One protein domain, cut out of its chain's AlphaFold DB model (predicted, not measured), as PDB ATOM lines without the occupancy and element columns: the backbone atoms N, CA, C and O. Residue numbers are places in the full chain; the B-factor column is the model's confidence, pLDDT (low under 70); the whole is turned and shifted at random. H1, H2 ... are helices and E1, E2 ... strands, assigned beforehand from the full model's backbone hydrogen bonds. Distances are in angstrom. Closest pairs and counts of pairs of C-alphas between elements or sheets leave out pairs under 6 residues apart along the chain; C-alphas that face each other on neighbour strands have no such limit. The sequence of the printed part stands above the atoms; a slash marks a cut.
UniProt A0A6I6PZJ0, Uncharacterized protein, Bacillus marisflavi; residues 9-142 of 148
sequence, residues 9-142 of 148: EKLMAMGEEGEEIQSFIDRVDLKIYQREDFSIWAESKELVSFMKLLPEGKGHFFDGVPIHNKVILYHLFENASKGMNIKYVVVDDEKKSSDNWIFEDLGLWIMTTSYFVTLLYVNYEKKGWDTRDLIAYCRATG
ATOM      1  N   GLU A   9       4.088  35.042 -32.555       94.69
ATOM      2  CA  GLU A   9       5.014  34.406 -33.496       94.69
ATOM      3  C   GLU A   9       4.302  34.030 -34.799       94.69
ATOM      4  O   GLU A   9       4.792  34.335 -35.882       94.69
ATOM      5  N   LYS A  10       3.105  33.438 -34.690       93.94
ATOM      6  CA  LYS A  10       2.310  33.049 -35.859       93.94
ATOM      7  C   LYS A  10       1.785  34.260 -36.627       93.94
ATOM      8  O   LYS A  10       1.841  34.247 -37.846       93.94
ATOM      9  N   LEU A  11       1.344  35.310 -35.933       93.06
ATOM     10  CA  LEU A  11       0.945  36.567 -36.575       93.06
ATOM     11  C   LEU A  11       2.116  37.207 -37.334       93.06
ATOM     12  O   LEU A  11       1.968  37.559 -38.494       93.06
ATOM     13  N   MET A  12       3.299  37.299 -36.722       91.62
ATOM     14  CA  MET A  12       4.484  37.860 -37.387       91.62
ATOM     15  C   MET A  12       4.902  37.049 -38.619       91.62
ATOM     16  O   MET A  12       5.342  37.626 -39.609       91.62
ATOM     17  N   ALA A  13       4.745  35.723 -38.581       95.06
ATOM     18  CA  ALA A  13       5.034  34.860 -39.725       95.06
ATOM     19  C   ALA A  13       4.115  35.120 -40.936       95.06
ATOM     20  O   ALA A  13       4.495  34.782 -42.055       95.06
ATOM     21  N   MET A  14       2.946  35.738 -40.729       94.81
ATOM     22  CA  MET A  14       2.000  36.119 -41.789       94.81
ATOM     23  C   MET A  14       2.317  37.488 -42.421       94.81
ATOM     24  O   MET A  14       1.704  37.859 -43.418       94.81
ATOM     25  N   GLY A  15       3.279  38.247 -41.883       94.62
ATOM     26  CA  GLY A  15       3.630  39.575 -42.397       94.62
ATOM     27  C   GLY A  15       2.497  40.595 -42.228       94.62
ATOM     28  O   GLY A  15       1.889  40.668 -41.163       94.62
ATOM     29  N   GLU A  16       2.222  41.375 -43.278       95.25
ATOM     30  CA  GLU A  16       1.210  42.449 -43.290       95.25
ATOM     31  C   GLU A  16      -0.192  41.944 -42.906       95.25
ATOM     32  O   GLU A  16      -0.860  42.558 -42.078       95.25
ATOM     33  N   GLU A  17      -0.593  40.763 -43.388       94.44
ATOM     34  CA  GLU A  17      -1.876  40.137 -43.034       94.44
ATOM     35  C   GLU A  17      -1.999  39.902 -41.516       94.44
ATOM     36  O   GLU A  17      -3.049  40.127 -40.912       94.44
ATOM     37  N   GLY A  18      -0.907  39.497 -40.861       95.31
ATOM     38  CA  GLY A  18      -0.885  39.315 -39.411       95.31
ATOM     39  C   GLY A  18      -1.063  40.626 -38.641       95.31
ATOM     40  O   GLY A  18      -1.723  40.645 -37.597       95.31
ATOM     41  N   GLU A  19      -0.513  41.727 -39.152       94.50
ATOM     42  CA  GLU A  19      -0.698  43.062 -38.570       94.50
ATOM     43  C   GLU A  19      -2.148  43.542 -38.720       94.50
ATOM     44  O   GLU A  19      -2.730  44.057 -37.758       94.50
ATOM     45  N   GLU A  20      -2.762  43.306 -39.882       94.69
ATOM     46  CA  GLU A  20      -4.170  43.623 -40.145       94.69
ATOM     47  C   GLU A  20      -5.114  42.837 -39.229       94.69
ATOM     48  O   GLU A  20      -5.993  43.431 -38.590       94.69
ATOM     49  N   ILE A  21      -4.887  41.525 -39.083       95.25
ATOM     50  CA  ILE A  21      -5.655  40.666 -38.171       95.25
ATOM     51  C   ILE A  21      -5.531  41.177 -36.739       95.25
ATOM     52  O   ILE A  21      -6.542  41.358 -36.063       95.25
ATOM     53  N   GLN A  22      -4.312  41.438 -36.256       93.62
ATOM     54  CA  GLN A  22      -4.122  41.916 -34.886       93.62
ATOM     55  C   GLN A  22      -4.823  43.264 -34.665       93.62
ATOM     56  O   GLN A  22      -5.530  43.430 -33.671       93.62
ATOM     57  N   SER A  23      -4.693  44.195 -35.616       92.50
ATOM     58  CA  SER A  23      -5.357  45.500 -35.561       92.50
ATOM     59  C   SER A  23      -6.882  45.375 -35.517       92.50
ATOM     60  O   SER A  23      -7.551  46.093 -34.773       92.50
ATOM     61  N   PHE A  24      -7.461  44.469 -36.306       93.31
ATOM     62  CA  PHE A  24      -8.889  44.160 -36.246       93.31
ATOM     63  C   PHE A  24      -9.291  43.590 -34.879       93.31
ATOM     64  O   PHE A  24     -10.163  44.141 -34.211       93.31
ATOM     65  N   ILE A  25      -8.601  42.555 -34.406       93.44
ATOM     66  CA  ILE A  25      -8.915  41.868 -33.145       93.44
ATOM     67  C   ILE A  25      -8.833  42.802 -31.932       93.44
ATOM     68  O   ILE A  25      -9.658  42.699 -31.023       93.44
ATOM     69  N   ASP A  26      -7.891  43.746 -31.928       90.56
ATOM     70  CA  ASP A  26      -7.735  44.729 -30.852       90.56
ATOM     71  C   ASP A  26      -8.924  45.697 -30.733       90.56
ATOM     72  O   ASP A  26      -9.155  46.264 -29.660       90.56
ATOM     73  N   ARG A  27      -9.697  45.879 -31.812       89.31
ATOM     74  CA  ARG A  27     -10.898  46.731 -31.845       89.31
ATOM     75  C   ARG A  27     -12.156  46.004 -31.370       89.31
ATOM     76  O   ARG A  27     -13.067  46.646 -30.850       89.31
ATOM     77  N   VAL A  28     -12.197  44.678 -31.486       92.38
ATOM     78  CA  VAL A  28     -13.360  43.865 -31.111       92.38
ATOM     79  C   VAL A  28     -13.364  43.606 -29.608       92.38
ATOM     80  O   VAL A  28     -12.564  42.813 -29.124       92.38
ATOM     81  N   ASP A  29     -14.276  44.209 -28.840       89.81
ATOM     82  CA  ASP A  29     -14.278  44.096 -27.370       89.81
ATOM     83  C   ASP A  29     -15.594  43.613 -26.742       89.81
ATOM     84  O   ASP A  29     -15.664  43.409 -25.520       89.81
ATOM     85  N   LEU A  30     -16.627  43.368 -27.552       93.00
ATOM     86  CA  LEU A  30     -17.925  42.938 -27.053       93.00
ATOM     87  C   LEU A  30     -18.045  41.422 -27.088       93.00
ATOM     88  O   LEU A  30     -17.791  40.761 -28.090       93.00
ATOM     89  N   LYS A  31     -18.488  40.857 -25.971       91.06
ATOM     90  CA  LYS A  31     -18.602  39.414 -25.801       91.06
ATOM     91  C   LYS A  31     -20.023  38.931 -26.070       91.06
ATOM     92  O   LYS A  31     -20.954  39.366 -25.389       91.06
ATOM     93  N   ILE A  32     -20.161  37.962 -26.973       90.44
ATOM     94  CA  ILE A  32     -21.400  37.200 -27.188       90.44
ATOM     95  C   ILE A  32     -21.388  35.938 -26.316       90.44
ATOM     96  O   ILE A  32     -22.348  35.660 -25.595       90.44
ATOM     97  N   TYR A  33     -20.281  35.190 -26.332       88.44
ATOM     98  CA  TYR A  33     -20.162  33.899 -25.651       88.44
ATOM     99  C   TYR A  33     -18.730  33.624 -25.180       88.44
ATOM    100  O   TYR A  33     -17.775  34.054 -25.816       88.44
ATOM    101  N   GLN A  34     -18.563  32.901 -24.067       87.50
ATOM    102  CA  GLN A  34     -17.241  32.499 -23.576       87.50
ATOM    103  C   GLN A  34     -17.314  31.266 -22.674       87.50
ATOM    104  O   GLN A  34     -18.103  31.223 -21.728       87.50
ATOM    105  N   ARG A  35     -16.420  30.321 -22.956       85.44
ATOM    106  CA  ARG A  35     -15.981  29.198 -22.124       85.44
ATOM    107  C   ARG A  35     -14.454  29.229 -22.005       85.44
ATOM    108  O   ARG A  35     -13.813  30.169 -22.470       85.44
ATOM    109  N   GLU A  36     -13.894  28.239 -21.321       84.44
ATOM    110  CA  GLU A  36     -12.448  28.099 -21.121       84.44
ATOM    111  C   GLU A  36     -11.690  27.881 -22.441       84.44
ATOM    112  O   GLU A  36     -10.605  28.425 -22.628       84.44
ATOM    113  N   ASP A  37     -12.287  27.137 -23.368       86.25
ATOM    114  CA  ASP A  37     -11.683  26.660 -24.613       86.25
ATOM    115  C   ASP A  37     -12.201  27.361 -25.877       86.25
ATOM    116  O   ASP A  37     -11.567  27.276 -26.928       86.25
ATOM    117  N   PHE A  38     -13.327  28.072 -25.781       88.88
ATOM    118  CA  PHE A  38     -13.990  28.691 -26.924       88.88
ATOM    119  C   PHE A  38     -14.687  30.008 -26.561       88.88
ATOM    120  O   PHE A  38     -15.340  30.121 -25.518       88.88
ATOM    121  N   SER A  39     -14.608  31.015 -27.430       91.69
ATOM    122  CA  SER A  39     -15.330  32.278 -27.242       91.69
ATOM    123  C   SER A  39     -15.759  32.938 -28.549       91.69
ATOM    124  O   SER A  39     -15.120  32.764 -29.582       91.69
ATOM    125  N   ILE A  40     -16.847  33.711 -28.474       93.50
ATOM    126  CA  ILE A  40     -17.417  34.487 -29.576       93.50
ATOM    127  C   ILE A  40     -17.449  35.959 -29.169       93.50
ATOM    128  O   ILE A  40     -18.055  36.317 -28.147       93.50
ATOM    129  N   TRP A  41     -16.832  36.801 -29.989       95.12
ATOM    130  CA  TRP A  41     -16.737  38.248 -29.810       95.12
ATOM    131  C   TRP A  41     -17.301  38.972 -31.030       95.12
ATOM    132  O   TRP A  41     -17.371  38.391 -32.108       95.12
ATOM    133  N   ALA A  42     -17.722  40.220 -30.862       94.94
ATOM    134  CA  ALA A  42     -18.275  41.034 -31.936       94.94
ATOM    135  C   ALA A  42     -17.926  42.516 -31.765       94.94
ATOM    136  O   ALA A  42     -17.742  42.990 -30.643       94.94
ATOM    137  N   GLU A  43     -17.887  43.259 -32.869       94.31
ATOM    138  CA  GLU A  43     -17.790  44.729 -32.842       94.31
ATOM    139  C   GLU A  43     -19.146  45.393 -32.564       94.31
ATOM    140  O   GLU A  43     -19.240  46.483 -31.995       94.31
ATOM    141  N   SER A  44     -20.229  44.706 -32.926       93.38
ATOM    142  CA  SER A  44     -21.574  45.268 -32.944       93.38
ATOM    143  C   SER A  44     -22.307  45.163 -31.605       93.38
ATOM    144  O   SER A  44     -22.700  44.080 -31.159       93.38
ATOM    145  N   LYS A  45     -22.592  46.310 -30.972       92.88
ATOM    146  CA  LYS A  45     -23.476  46.370 -29.786       92.88
ATOM    147  C   LYS A  45     -24.896  45.919 -30.102       92.88
ATOM    148  O   LYS A  45     -25.565  45.351 -29.234       92.88
ATOM    149  N   GLU A  46     -25.350  46.193 -31.319       93.19
ATOM    150  CA  GLU A  46     -26.663  45.790 -31.800       93.19
ATOM    151  C   GLU A  46     -26.758  44.264 -31.878       93.19
ATOM    152  O   GLU A  46     -27.657  43.691 -31.261       93.19
ATOM    153  N   LEU A  47     -25.785  43.603 -32.522       92.44
ATOM    154  CA  LEU A  47     -25.720  42.140 -32.571       92.44
ATOM    155  C   LEU A  47     -25.690  41.541 -31.167       92.44
ATOM    156  O   LEU A  47     -26.470  40.651 -30.851       92.44
ATOM    157  N   VAL A  48     -24.832  42.052 -30.282       90.81
ATOM    158  CA  VAL A  48     -24.723  41.543 -28.903       90.81
ATOM    159  C   VAL A  48     -26.040  41.697 -28.140       90.81
ATOM    160  O   VAL A  48     -26.392  40.834 -27.336       90.81
ATOM    161  N   SER A  49     -26.778  42.782 -28.376       88.94
ATOM    162  CA  SER A  49     -28.095  42.998 -27.772       88.94
ATOM    163  C   SER A  49     -29.125  42.023 -28.338       88.94
ATOM    164  O   SER A  49     -29.839  41.390 -27.565       88.94
ATOM    165  N   PHE A  50     -29.141  41.826 -29.656       87.38
ATOM    166  CA  PHE A  50     -29.976  40.820 -30.307       87.38
ATOM    167  C   PHE A  50     -29.683  39.405 -29.786       87.38
ATOM    168  O   PHE A  50     -30.606  38.704 -29.384       87.38
ATOM    169  N   MET A  51     -28.414  39.015 -29.653       86.75
ATOM    170  CA  MET A  51     -28.021  37.701 -29.129       86.75
ATOM    171  C   MET A  51     -28.432  37.466 -27.667       86.75
ATOM    172  O   MET A  51     -28.599  36.317 -27.257       86.75
ATOM    173  N   LYS A  52     -28.604  38.532 -26.875       80.38
ATOM    174  CA  LYS A  52     -29.150  38.458 -25.507       80.38
ATOM    175  C   LYS A  52     -30.676  38.369 -25.476       80.38
ATOM    176  O   LYS A  52     -31.217  37.858 -24.501       80.38
ATOM    177  N   LEU A  53     -31.341  38.935 -26.484       74.38
ATOM    178  CA  LEU A  53     -32.799  38.996 -26.598       74.38
ATOM    179  C   LEU A  53     -33.393  37.801 -27.324       74.38
ATOM    180  O   LEU A  53     -34.545  37.469 -27.047       74.38
ATOM    181  N   LEU A  54     -32.623  37.164 -28.218       70.00
ATOM    182  CA  LEU A  54     -32.955  35.843 -28.725       70.00
ATOM    183  C   LEU A  54     -33.354  35.023 -27.498       70.00
ATOM    184  O   LEU A  54     -32.588  34.998 -26.528       70.00
ATOM    185  N   PRO A  55     -34.563  34.446 -27.469       55.34
ATOM    186  CA  PRO A  55     -35.055  33.774 -26.284       55.34
ATOM    187  C   PRO A  55     -33.997  32.791 -25.785       55.34
ATOM    188  O   PRO A  55     -33.516  31.984 -26.575       55.34
ATOM    189  N   GLU A  56     -33.643  32.806 -24.495       53.06
ATOM    190  CA  GLU A  56     -33.206  31.571 -23.830       53.06
ATOM    191  C   GLU A  56     -34.411  30.644 -23.933       53.06
ATOM    192  O   GLU A  56     -35.281  30.684 -23.066       53.06
ATOM    193  N   GLY A  57     -34.591  30.009 -25.095       45.25
ATOM    194  CA  GLY A  57     -35.925  29.661 -25.554       45.25
ATOM    195  C   GLY A  57     -36.655  28.886 -24.487       45.25
ATOM    196  O   GLY A  57     -36.248  27.784 -24.120       45.25
ATOM    197  N   LYS A  58     -37.749  29.466 -23.986       40.25
ATOM    198  CA  LYS A  58     -38.780  28.686 -23.320       40.25
ATOM    199  C   LYS A  58     -39.265  27.680 -24.362       40.25
ATOM    200  O   LYS A  58     -40.146  27.998 -25.150       40.25
ATOM    201  N   GLY A  59     -38.640  26.507 -24.402       49.41
ATOM    202  CA  GLY A  59     -39.054  25.400 -25.256       49.41
ATOM    203  C   GLY A  59     -38.054  24.867 -26.284       49.41
ATOM    204  O   GLY A  59     -38.464  24.012 -27.066       49.41
ATOM    205  N   HIS A  60     -36.782  25.281 -26.322       56.28
ATOM    206  CA  HIS A  60     -35.813  24.546 -27.152       56.28
ATOM    207  C   HIS A  60     -35.348  23.319 -26.389       56.28
ATOM    208  O   HIS A  60     -34.661  23.463 -25.389       56.28
ATOM    209  N   PHE A  61     -35.742  22.128 -26.830       53.91
ATOM    210  CA  PHE A  61     -35.343  20.877 -26.198       53.91
ATOM    211  C   PHE A  61     -34.400  20.090 -27.117       53.91
ATOM    212  O   PHE A  61     -34.728  19.869 -28.280       53.91
ATOM    213  N   PHE A  62     -33.247  19.648 -26.605       50.72
ATOM    214  CA  PHE A  62     -32.436  18.585 -27.220       50.72
ATOM    215  C   PHE A  62     -32.677  17.326 -26.394       50.72
ATOM    216  O   PHE A  62     -32.456  17.366 -25.185       50.72
ATOM    217  N   ASP A  63     -33.213  16.259 -26.991       51.03
ATOM    218  CA  ASP A  63     -33.618  15.044 -26.257       51.03
ATOM    219  C   ASP A  63     -34.502  15.321 -25.018       51.03
ATOM    220  O   ASP A  63     -34.403  14.669 -23.982       51.03
ATOM    221  N   GLY A  64     -35.388  16.320 -25.096       48.22
ATOM    222  CA  GLY A  64     -36.279  16.671 -23.983       48.22
ATOM    223  C   GLY A  64     -35.651  17.550 -22.891       48.22
ATOM    224  O   GLY A  64     -36.307  17.797 -21.880       48.22
ATOM    225  N   VAL A  65     -34.440  18.091 -23.094       44.56
ATOM    226  CA  VAL A  65     -33.762  19.004 -22.147       44.56
ATOM    227  C   VAL A  65     -33.732  20.452 -22.661       44.56
ATOM    228  O   VAL A  65     -33.250  20.658 -23.775       44.56
ATOM    229  N   PRO A  66     -34.184  21.460 -21.879       50.97
ATOM    230  CA  PRO A  66     -34.113  22.871 -22.263       50.97
ATOM    231  C   PRO A  66     -32.684  23.314 -22.616       50.97
ATOM    232  O   PRO A  66     -31.768  23.168 -21.807       50.97
ATOM    233  N   ILE A  67     -32.495  23.900 -23.795       56.44
ATOM    234  CA  ILE A  67     -31.214  24.386 -24.304       56.44
ATOM    235  C   ILE A  67     -31.171  25.909 -24.174       56.44
ATOM    236  O   ILE A  67     -32.066  26.618 -24.629       56.44
ATOM    237  N   HIS A  68     -30.104  26.436 -23.580       64.50
ATOM    238  CA  HIS A  68     -29.836  27.875 -23.555       64.50
ATOM    239  C   HIS A  68     -29.165  28.320 -24.865       64.50
ATOM    240  O   HIS A  68     -28.360  27.574 -25.414       64.50
ATOM    241  N   ASN A  69     -29.378  29.558 -25.331       67.56
ATOM    242  CA  ASN A  69     -28.717  30.083 -26.548       67.56
ATOM    243  C   ASN A  69     -27.198  29.934 -26.535       67.56
ATOM    244  O   ASN A  69     -26.566  29.691 -27.553       67.56
ATOM    245  N   LYS A  70     -26.612  30.022 -25.346       66.69
ATOM    246  CA  LYS A  70     -25.201  29.754 -25.082       66.69
ATOM    247  C   LYS A  70     -24.759  28.343 -25.498       66.69
ATOM    248  O   LYS A  70     -23.662  28.170 -26.011       66.69
ATOM    249  N   VAL A  71     -25.611  27.348 -25.276       67.62
ATOM    250  CA  VAL A  71     -25.390  25.950 -25.669       67.62
ATOM    251  C   VAL A  71     -25.638  25.773 -27.171       67.62
ATOM    252  O   VAL A  71     -24.871  25.074 -27.824       67.62
ATOM    253  N   ILE A  72     -26.630  26.474 -27.739       75.50
ATOM    254  CA  ILE A  72     -26.860  26.504 -29.193       75.50
ATOM    255  C   ILE A  72     -25.635  27.055 -29.923       75.50
ATOM    256  O   ILE A  72     -25.163  26.421 -30.857       75.50
ATOM    257  N   LEU A  73     -25.091  28.191 -29.481       82.00
ATOM    258  CA  LEU A  73     -23.908  28.799 -30.089       82.00
ATOM    259  C   LEU A  73     -22.691  27.881 -30.009       82.00
ATOM    260  O   LEU A  73     -22.004  27.702 -31.008       82.00
ATOM    261  N   TYR A  74     -22.449  27.262 -28.853       78.94
ATOM    262  CA  TYR A  74     -21.358  26.301 -28.724       78.94
ATOM    263  C   TYR A  74     -21.511  25.141 -29.706       78.94
ATOM    264  O   TYR A  74     -20.603  24.909 -30.489       78.94
ATOM    265  N   HIS A  75     -22.663  24.466 -29.734       78.25
ATOM    266  CA  HIS A  75     -22.863  23.334 -30.640       78.25
ATOM    267  C   HIS A  75     -22.907  23.735 -32.112       78.25
ATOM    268  O   HIS A  75     -22.500  22.955 -32.969       78.25
ATOM    269  N   LEU A  76     -23.413  24.926 -32.427       84.12
ATOM    270  CA  LEU A  76     -23.392  25.463 -33.781       84.12
ATOM    271  C   LEU A  76     -21.954  25.543 -34.281       84.12
ATOM    272  O   LEU A  76     -21.635  24.975 -35.323       84.12
ATOM    273  N   PHE A  77     -21.093  26.211 -33.513       85.94
ATOM    274  CA  PHE A  77     -19.708  26.409 -33.909       85.94
ATOM    275  C   PHE A  77     -18.871  25.144 -33.754       85.94
ATOM    276  O   PHE A  77     -18.083  24.874 -34.641       85.94
ATOM    277  N   GLU A  78     -19.109  24.306 -32.746       81.31
ATOM    278  CA  GLU A  78     -18.480  22.984 -32.614       81.31
ATOM    279  C   GLU A  78     -18.754  22.101 -33.841       81.31
ATOM    280  O   GLU A  78     -17.848  21.446 -34.356       81.31
ATOM    281  N   ASN A  79     -19.993  22.099 -34.346       83.38
ATOM    282  CA  ASN A  79     -20.336  21.357 -35.558       83.38
ATOM    283  C   ASN A  79     -19.767  22.020 -36.818       83.38
ATOM    284  O   ASN A  79     -19.266  21.314 -37.693       83.38
ATOM    285  N   ALA A  80     -19.845  23.348 -36.920       84.56
ATOM    286  CA  ALA A  80     -19.370  24.090 -38.085       84.56
ATOM    287  C   ALA A  80     -17.836  24.081 -38.206       84.56
ATOM    288  O   ALA A  80     -17.319  24.079 -39.316       84.56
ATOM    289  N   SER A  81     -17.118  24.010 -37.082       86.69
ATOM    290  CA  SER A  81     -15.657  23.938 -37.013       86.69
ATOM    291  C   SER A  81     -15.150  22.526 -36.695       86.69
ATOM    292  O   SER A  81     -14.062  22.360 -36.137       86.69
ATOM    293  N   LYS A  82     -15.942  21.483 -36.976       87.75
ATOM    294  CA  LYS A  82     -15.577  20.106 -36.634       87.75
ATOM    295  C   LYS A  82     -14.289  19.694 -37.350       87.75
ATOM    296  O   LYS A  82     -14.226  19.681 -38.574       87.75
ATOM    297  N   GLY A  83     -13.289  19.283 -36.571       87.38
ATOM    298  CA  GLY A  83     -11.965  18.915 -37.084       87.38
ATOM    299  C   GLY A  83     -11.005  20.095 -37.249       87.38
ATOM    300  O   GLY A  83      -9.861  19.872 -37.624       87.38
ATOM    301  N   MET A  84     -11.443  21.312 -36.919       91.06
ATOM    302  CA  MET A  84     -10.656  22.540 -37.002       91.06
ATOM    303  C   MET A  84     -10.247  22.988 -35.597       91.06
ATOM    304  O   MET A  84     -11.010  22.853 -34.637       91.06
ATOM    305  N   ASN A  85      -9.053  23.562 -35.456       90.06
ATOM    306  CA  ASN A  85      -8.552  24.054 -34.168       90.06
ATOM    307  C   ASN A  85      -9.074  25.470 -33.853       90.06
ATOM    308  O   ASN A  85      -8.285  26.393 -33.704       90.06
ATOM    309  N   ILE A  86     -10.391  25.681 -33.763       93.94
ATOM    310  CA  ILE A  86     -10.967  27.019 -33.524       93.94
ATOM    311  C   ILE A  86     -11.230  27.266 -32.035       93.94
ATOM    312  O   ILE A  86     -11.944  26.514 -31.379       93.94
ATOM    313  N   LYS A  87     -10.678  28.368 -31.514       93.12
ATOM    314  CA  LYS A  87     -10.844  28.844 -30.126       93.12
ATOM    315  C   LYS A  87     -11.579  30.179 -30.050       93.12
ATOM    316  O   LYS A  87     -12.214  30.495 -29.042       93.12
ATOM    317  N   TYR A  88     -11.487  30.977 -31.107       94.38
ATOM    318  CA  TYR A  88     -12.068  32.309 -31.174       94.38
ATOM    319  C   TYR A  88     -12.901  32.448 -32.441       94.38
ATOM    320  O   TYR A  88     -12.391  32.244 -33.538       94.38
ATOM    321  N   VAL A  89     -14.160  32.842 -32.281       95.56
ATOM    322  CA  VAL A  89     -14.981  33.392 -33.360       95.56
ATOM    323  C   VAL A  89     -15.098  34.893 -33.143       95.56
ATOM    324  O   VAL A  89     -15.390  35.344 -32.032       95.56
ATOM    325  N   VAL A  90     -14.869  35.666 -34.196       96.38
ATOM    326  CA  VAL A  90     -14.938  37.124 -34.163       96.38
ATOM    327  C   VAL A  90     -15.859  37.611 -35.267       96.38
ATOM    328  O   VAL A  90     -15.685  37.251 -36.427       96.38
ATOM    329  N   VAL A  91     -16.849  38.414 -34.884       96.69
ATOM    330  CA  VAL A  91     -17.885  38.913 -35.783       96.69
ATOM    331  C   VAL A  91     -17.659  40.397 -36.080       96.69
ATOM    332  O   VAL A  91     -17.824  41.245 -35.198       96.69
ATOM    333  N   ASP A  92     -17.281  40.675 -37.323       95.94
ATOM    334  CA  ASP A  92     -17.189  42.009 -37.930       95.94
ATOM    335  C   ASP A  92     -18.603  42.602 -38.101       95.94
ATOM    336  O   ASP A  92     -19.553  41.880 -38.423       95.94
ATOM    337  N   ASP A  93     -18.780  43.906 -37.869       95.06
ATOM    338  CA  ASP A  93     -20.068  44.604 -38.020       95.06
ATOM    339  C   ASP A  93     -20.535  44.787 -39.487       95.06
ATOM    340  O   ASP A  93     -21.597  45.378 -39.721       95.06
ATOM    341  N   GLU A  94     -19.798  44.267 -40.476       94.50
ATOM    342  CA  GLU A  94     -20.229  44.199 -41.877       94.50
ATOM    343  C   GLU A  94     -21.512  43.356 -42.049       94.50
ATOM    344  O   GLU A  94     -21.632  42.215 -41.593       94.50
ATOM    345  N   LYS A  95     -22.508  43.939 -42.724       93.12
ATOM    346  CA  LYS A  95     -23.877  43.406 -42.883       93.12
ATOM    347  C   LYS A  95     -24.271  43.181 -44.342       93.12
ATOM    348  O   LYS A  95     -25.268  42.512 -44.599       93.12
ATOM    349  N   LYS A  96     -23.542  43.773 -45.289       88.94
ATOM    350  CA  LYS A  96     -23.855  43.754 -46.721       88.94
ATOM    351  C   LYS A  96     -23.217  42.575 -47.435       88.94
ATOM    352  O   LYS A  96     -23.866  42.010 -48.305       88.94
ATOM    353  N   SER A  97     -21.977  42.224 -47.092       90.50
ATOM    354  CA  SER A  97     -21.308  41.042 -47.641       90.50
ATOM    355  C   SER A  97     -21.350  39.883 -46.648       90.50
ATOM    356  O   SER A  97     -21.270  40.077 -45.431       90.50
ATOM    357  N   SER A  98     -21.538  38.671 -47.166       92.94
ATOM    358  CA  SER A  98     -21.570  37.433 -46.387       92.94
ATOM    359  C   SER A  98     -20.253  36.690 -46.586       92.94
ATOM    360  O   SER A  98     -20.133  35.853 -47.475       92.94
ATOM    361  N   ASP A  99     -19.258  37.015 -45.762       94.50
ATOM    362  CA  ASP A  99     -17.901  36.484 -45.885       94.50
ATOM    363  C   ASP A  99     -17.391  35.931 -44.555       94.50
ATOM    364  O   ASP A  99     -17.865  36.273 -43.465       94.50
ATOM    365  N   ASN A 100     -16.397  35.049 -44.652       96.12
ATOM    366  CA  ASN A 100     -15.677  34.536 -43.499       96.12
ATOM    367  C   ASN A 100     -14.237  34.151 -43.864       96.12
ATOM    368  O   ASN A 100     -13.952  33.780 -45.001       96.12
ATOM    369  N   TRP A 101     -13.355  34.200 -42.870       96.62
ATOM    370  CA  TRP A 101     -11.935  33.881 -42.978       96.62
ATOM    371  C   TRP A 101     -11.509  33.018 -41.799       96.62
ATOM    372  O   TRP A 101     -11.790  33.328 -40.638       96.62
ATOM    373  N   ILE A 102     -10.814  31.926 -42.097       95.62
ATOM    374  CA  ILE A 102     -10.420  30.927 -41.110       95.62
ATOM    375  C   ILE A 102      -8.899  30.875 -41.036       95.62
ATOM    376  O   ILE A 102      -8.225  30.567 -42.014       95.62
ATOM    377  N   PHE A 103      -8.380  31.098 -39.833       95.44
ATOM    378  CA  PHE A 103      -6.964  31.033 -39.499       95.44
ATOM    379  C   PHE A 103      -6.758  29.941 -38.442       95.44
ATOM    380  O   PHE A 103      -6.617  30.216 -37.246       95.44
ATOM    381  N   GLU A 104      -6.765  28.674 -38.870       92.44
ATOM    382  CA  GLU A 104      -6.670  27.508 -37.972       92.44
ATOM    383  C   GLU A 104      -5.398  27.512 -37.116       92.44
ATOM    384  O   GLU A 104      -5.407  27.112 -35.948       92.44
ATOM    385  N   ASP A 105      -4.310  28.041 -37.674       92.38
ATOM    386  CA  ASP A 105      -3.037  28.191 -36.981       92.38
ATOM    387  C   ASP A 105      -3.119  29.141 -35.782       92.38
ATOM    388  O   ASP A 105      -2.464  28.920 -34.757       92.38
ATOM    389  N   LEU A 106      -3.956  30.169 -35.883       94.62
ATOM    390  CA  LEU A 106      -4.250  31.113 -34.806       94.62
ATOM    391  C   LEU A 106      -5.420  30.647 -33.929       94.62
ATOM    392  O   LEU A 106      -5.672  31.225 -32.871       94.62
ATOM    393  N   GLY A 107      -6.123  29.604 -34.363       94.94
ATOM    394  CA  GLY A 107      -7.397  29.162 -33.824       94.94
ATOM    395  C   GLY A 107      -8.479  30.227 -33.868       94.94
ATOM    396  O   GLY A 107      -9.243  30.383 -32.911       94.94
ATOM    397  N   LEU A 108      -8.516  30.968 -34.970       96.19
ATOM    398  CA  LEU A 108      -9.358  32.134 -35.167       96.19
ATOM    399  C   LEU A 108     -10.260  31.943 -36.386       96.19
ATOM    400  O   LEU A 108      -9.803  31.537 -37.450       96.19
ATOM    401  N   TRP A 109     -11.531  32.288 -36.230       97.12
ATOM    402  CA  TRP A 109     -12.499  32.388 -37.310       97.12
ATOM    403  C   TRP A 109     -13.118  33.785 -37.285       97.12
ATOM    404  O   TRP A 109     -13.831  34.134 -36.346       97.12
ATOM    405  N   ILE A 110     -12.821  34.591 -38.299       97.00
ATOM    406  CA  ILE A 110     -13.428  35.909 -38.497       97.00
ATOM    407  C   ILE A 110     -14.592  35.757 -39.474       97.00
ATOM    408  O   ILE A 110     -14.484  35.032 -40.460       97.00
ATOM    409  N   MET A 111     -15.708  36.428 -39.222       97.06
ATOM    410  CA  MET A 111     -16.845  36.440 -40.140       97.06
ATOM    411  C   MET A 111     -17.594  37.757 -40.079       97.06
ATOM    412  O   MET A 111     -17.595  38.426 -39.048       97.06
ATOM    413  N   THR A 112     -18.273  38.103 -41.166       96.38
ATOM    414  CA  THR A 112     -19.184  39.247 -41.167       96.38
ATOM    415  C   THR A 112     -20.429  38.941 -40.334       96.38
ATOM    416  O   THR A 112     -20.821  37.780 -40.151       96.38
ATOM    417  N   THR A 113     -21.096  39.980 -39.831       95.62
ATOM    418  CA  THR A 113     -22.390  39.846 -39.146       95.62
ATOM    419  C   THR A 113     -23.409  39.172 -40.062       95.62
ATOM    420  O   THR A 113     -24.180  38.327 -39.602       95.62
ATOM    421  N   SER A 114     -23.376  39.480 -41.362       94.94
ATOM    422  CA  SER A 114     -24.226  38.816 -42.358       94.94
ATOM    423  C   SER A 114     -24.005  37.299 -42.394       94.94
ATOM    424  O   SER A 114     -24.967  36.531 -42.280       94.94
ATOM    425  N   TYR A 115     -22.745  36.853 -42.451       94.81
ATOM    426  CA  TYR A 115     -22.410  35.428 -42.449       94.81
ATOM    427  C   TYR A 115     -22.831  34.752 -41.139       94.81
ATOM    428  O   TYR A 115     -23.473  33.700 -41.151       94.81
ATOM    429  N   PHE A 116     -22.538  35.381 -39.996       94.19
ATOM    430  CA  PHE A 116     -22.898  34.869 -38.672       94.19
ATOM    431  C   PHE A 116     -24.412  34.643 -38.525       94.19
ATOM    432  O   PHE A 116     -24.856  33.589 -38.060       94.19
ATOM    433  N   VAL A 117     -25.224  35.617 -38.943       92.25
ATOM    434  CA  VAL A 117     -26.689  35.538 -38.853       92.25
ATOM    435  C   VAL A 117     -27.258  34.542 -39.862       92.25
ATOM    436  O   VAL A 117     -28.170  33.789 -39.520       92.25
ATOM    437  N   THR A 118     -26.691  34.474 -41.066       91.81
ATOM    438  CA  THR A 118     -27.053  33.466 -42.073       91.81
ATOM    439  C   THR A 118     -26.781  32.053 -41.554       91.81
ATOM    440  O   THR A 118     -27.652  31.182 -41.630       91.81
ATOM    441  N   LEU A 119     -25.620  31.830 -40.930       91.00
ATOM    442  CA  LEU A 119     -25.266  30.553 -40.311       91.00
ATOM    443  C   LEU A 119     -26.254  30.164 -39.200       91.00
ATOM    444  O   LEU A 119     -26.690  29.008 -39.142       91.00
ATOM    445  N   LEU A 120     -26.637  31.117 -38.343       89.12
ATOM    446  CA  LEU A 120     -27.665  30.906 -37.320       89.12
ATOM    447  C   LEU A 120     -29.006  30.522 -37.948       89.12
ATOM    448  O   LEU A 120     -29.595  29.514 -37.559       89.12
ATOM    449  N   TYR A 121     -29.457  31.286 -38.940       88.69
ATOM    450  CA  TYR A 121     -30.727  31.068 -39.622       88.69
ATOM    451  C   TYR A 121     -30.819  29.673 -40.244       88.69
ATOM    452  O   TYR A 121     -31.737  28.921 -39.920       88.69
ATOM    453  N   VAL A 122     -29.831  29.288 -41.056       87.81
ATOM    454  CA  VAL A 122     -29.801  27.978 -41.727       87.81
ATOM    455  C   VAL A 122     -29.837  26.834 -40.711       87.81
ATOM    456  O   VAL A 122     -30.483  25.810 -40.939       87.81
ATOM    457  N   ASN A 123     -29.164  26.985 -39.569       85.38
ATOM    458  CA  ASN A 123     -29.180  25.960 -38.528       85.38
ATOM    459  C   ASN A 123     -30.512  25.898 -37.779       85.38
ATOM    460  O   ASN A 123     -30.990  24.798 -37.503       85.38
ATOM    461  N   TYR A 124     -31.133  27.044 -37.496       84.38
ATOM    462  CA  TYR A 124     -32.468  27.085 -36.903       84.38
ATOM    463  C   TYR A 124     -33.493  26.438 -37.843       84.38
ATOM    464  O   TYR A 124     -34.248  25.572 -37.403       84.38
ATOM    465  N   GLU A 125     -33.455  26.750 -39.142       86.31
ATOM    466  CA  GLU A 125     -34.332  26.124 -40.140       86.31
ATOM    467  C   GLU A 125     -34.135  24.608 -40.221       86.31
ATOM    468  O   GLU A 125     -35.106  23.855 -40.136       86.31
ATOM    469  N   LYS A 126     -32.885  24.127 -40.304       84.12
ATOM    470  CA  LYS A 126     -32.579  22.682 -40.340       84.12
ATOM    471  C   LYS A 126     -33.084  21.932 -39.107       84.12
ATOM    472  O   LYS A 126     -33.371  20.739 -39.190       84.12
ATOM    473  N   LYS A 127     -33.167  22.605 -37.956       80.31
ATOM    474  CA  LYS A 127     -33.687  22.045 -36.701       80.31
ATOM    475  C   LYS A 127     -35.197  22.241 -36.529       80.31
ATOM    476  O   LYS A 127     -35.746  21.747 -35.546       80.31
ATOM    477  N   GLY A 128     -35.868  22.932 -37.455       81.12
ATOM    478  CA  GLY A 128     -37.286  23.281 -37.350       81.12
ATOM    479  C   GLY A 128     -37.582  24.270 -36.217       81.12
ATOM    480  O   GLY A 128     -38.673  24.243 -35.648       81.12
ATOM    481  N   TRP A 129     -36.605  25.094 -35.834       81.00
ATOM    482  CA  TRP A 129     -36.756  26.112 -34.796       81.00
ATOM    483  C   TRP A 129     -37.358  27.404 -35.355       81.00
ATOM    484  O   TRP A 129     -37.289  27.679 -36.549       81.00
ATOM    485  N   ASP A 130     -37.952  28.207 -34.471       82.25
ATOM    486  CA  ASP A 130     -38.560  29.486 -34.839       82.25
ATOM    487  C   ASP A 130     -37.492  30.501 -35.272       82.25
ATOM    488  O   ASP A 130     -36.594  30.844 -34.504       82.25
ATOM    489  N   THR A 131     -37.606  30.995 -36.504       86.12
ATOM    490  CA  THR A 131     -36.685  31.965 -37.110       86.12
ATOM    491  C   THR A 131     -37.247  33.385 -37.166       86.12
ATOM    492  O   THR A 131     -36.587  34.274 -37.704       86.12
ATOM    493  N   ARG A 132     -38.442  33.653 -36.617       86.69
ATOM    494  CA  ARG A 132     -39.100  34.971 -36.735       86.69
ATOM    495  C   ARG A 132     -38.253  36.120 -36.202       86.69
ATOM    496  O   ARG A 132     -38.163  37.148 -36.870       86.69
ATOM    497  N   ASP A 133     -37.600  35.934 -35.059       86.69
ATOM    498  CA  ASP A 133     -36.732  36.959 -34.467       86.69
ATOM    499  C   ASP A 133     -35.470  37.196 -35.312       86.69
ATOM    500  O   ASP A 133     -35.063  38.342 -35.496       86.69
ATOM    501  N   LEU A 134     -34.895  36.140 -35.906       88.94
ATOM    502  CA  LEU A 134     -33.766  36.248 -36.843       88.94
ATOM    503  C   LEU A 134     -34.168  36.999 -38.116       88.94
ATOM    504  O   LEU A 134     -33.458  37.904 -38.546       88.94
ATOM    505  N   ILE A 135     -35.330  36.682 -38.691       90.69
ATOM    506  CA  ILE A 135     -35.859  37.375 -39.874       90.69
ATOM    507  C   ILE A 135     -36.142  38.847 -39.553       90.69
ATOM    508  O   ILE A 135     -35.839  39.725 -40.363       90.69
ATOM    509  N   ALA A 136     -36.723  39.135 -38.386       91.12
ATOM    510  CA  ALA A 136     -36.984  40.502 -37.945       91.12
ATOM    511  C   ALA A 136     -35.678  41.294 -37.783       91.12
ATOM    512  O   ALA A 136     -35.589  42.419 -38.278       91.12
ATOM    513  N   TYR A 137     -34.657  40.686 -37.173       91.56
ATOM    514  CA  TYR A 137     -33.325  41.272 -37.063       91.56
ATOM    515  C   TYR A 137     -32.706  41.546 -38.436       91.56
ATOM    516  O   TYR A 137     -32.263  42.666 -38.684       91.56
ATOM    517  N   CYS A 138     -32.752  40.580 -39.361       92.81
ATOM    518  CA  CYS A 138     -32.223  40.752 -40.717       92.81
ATOM    519  C   CYS A 138     -32.891  41.926 -41.443       92.81
ATOM    520  O   CYS A 138     -32.219  42.766 -42.033       92.81
ATOM    521  N   ARG A 139     -34.222  42.045 -41.337       93.12
ATOM    522  CA  ARG A 139     -34.974  43.162 -41.931       93.12
ATOM    523  C   ARG A 139     -34.605  44.511 -41.324       93.12
ATOM    524  O   ARG A 139     -34.515  45.486 -42.060       93.12
ATOM    525  N   ALA A 140     -34.413  44.575 -40.007       93.25
ATOM    526  CA  ALA A 140     -34.044  45.810 -39.316       93.25
ATOM    527  C   ALA A 140     -32.618  46.270 -39.661       93.25
ATOM    528  O   ALA A 140     -32.358  47.468 -39.738       93.25
ATOM    529  N   THR A 141     -31.722  45.316 -39.908       92.06
ATOM    530  CA  THR A 141     -30.294  45.557 -40.157       92.06
ATOM    531  C   THR A 141     -29.915  45.596 -41.638       92.06
ATOM    532  O   THR A 141     -28.790  45.963 -41.970       92.06
ATOM    533  N   GLY A 142     -30.842  45.246 -42.533       92.38
ATOM    534  CA  GLY A 142     -30.593  45.168 -43.973       92.38
ATOM    535  C   GLY A 142     -29.771  43.950 -44.402       92.38
ATOM    536  O   GLY A 142     -29.275  43.935 -45.525       92.38
TER     537      GLY A 142
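This is residues 9 to 142 of the 148 residues of an uncharacterized protein of Bacillus marisflavi (UniProt A0A6I6PZJ0). A twisted sheet of five short strands makes a wall, with H3, H4 and H5 over one face of it and H6 folded back beside H5, farther from the sheet. At one end of the long axis lie H1 and H2, of which H2 only grazes the sheet; at the other end lies residues 54 to 68, a long stretch with no named element. The printed part has 134 residues, with six named helices and five named strands in the order H1 H2 E1 E2 H3 H4 E3 E4 E5 H5 H6, and its class is mixed, helices and strands. The sheet is mixed, with strand order E1 E2 E3 E5 E4. The whole is compact, with a radius of gyration of the C-alphas of 15.3 A and spans of 47 by 32 by 22 A.

Begin with the sheet: E1 is residues 30 to 34, E2 residues 39 to 42, E3 residues 88 to 92, E5 residues 108 to 112 and E4 residues 100 to 103. Find C-alpha 88 at (-12.068, 32.309, -31.174); from there E3 runs 12.9 A to C-alpha 92, and E5 measures 13.5 A. H3 is residues 45 to 53, 12.3 A, and H4 is residues 69 to 80, 16.0 A. The longest helix, H5, is residues 113 to 126, 20.0 A, and H6 is residues 132 to 141, 14.2 A, ending with C-alpha 141 at (-30.294, 45.557, -40.157). Look back to C-alpha 9 at (5.014, 34.406, -33.496), where H1, residues 9 to 13, begins; H2, residues 16 to 27, follows and is 17.2 A long.

Start at the inner strands E3 and E5, which are parallel at 22 degrees, with N 90 and O 109 at 2.8 A, within hydrogen-bond range. E2 and E3 are parallel at 12 degrees, with N 91 and O 41 at 2.8 A. The edge strand E1 forms a hairpin with E2, antiparallel at 162 degrees, with N 40 and O 33 at 2.8 A. The edge strand E4 forms a hairpin with E5, antiparallel at 169 degrees, with N 101 and O 110 at 2.8 A. H3, H4 and H5 on one face make two layers, a sheet with helices on one face. H3 has a height over the sheet of 9.3 A and runs along the strands, at 16 degrees to E1 on the local plane; its closest C-alphas to E1 are those of Val 48 and Ile 32, 5.7 A apart. H4, at a height of 10.0 A, runs across the strands, at 82 degrees to E1 on the local plane. H5 stands up from the sheet, its line rising 66 degrees. E2, H3, H4 and E3 form a strand-helix-strand unit, two parallel neighbour strands with helices between, and its crossover is left-handed. H5 and H6 form a helical hairpin and only just touch, with 3 pairs of C-alphas within 8 A; the closest are Tyr 121 and Leu 134, 6.6 A apart. H1 touches H2, the closest C-alphas being Leu 11 and Gly 18, 4.4 A apart. Every O i to N i+4 pair is within hydrogen-bond range in H1, H3, H4, H5 and H6; in H2 it is 7 of 8.

Look for the two C-alphas farthest apart, those of Gly 15 and Gly 64, at 49.6 A. The printed part has no cut. The link from H3 to H4, 15 residues, is long, and within it residues 61 to 62 pair with residues 65 to 66, antiparallel. The mean pLDDT of the printed part is 85.9; look for low confidence, under 70, at residues 55 to 71.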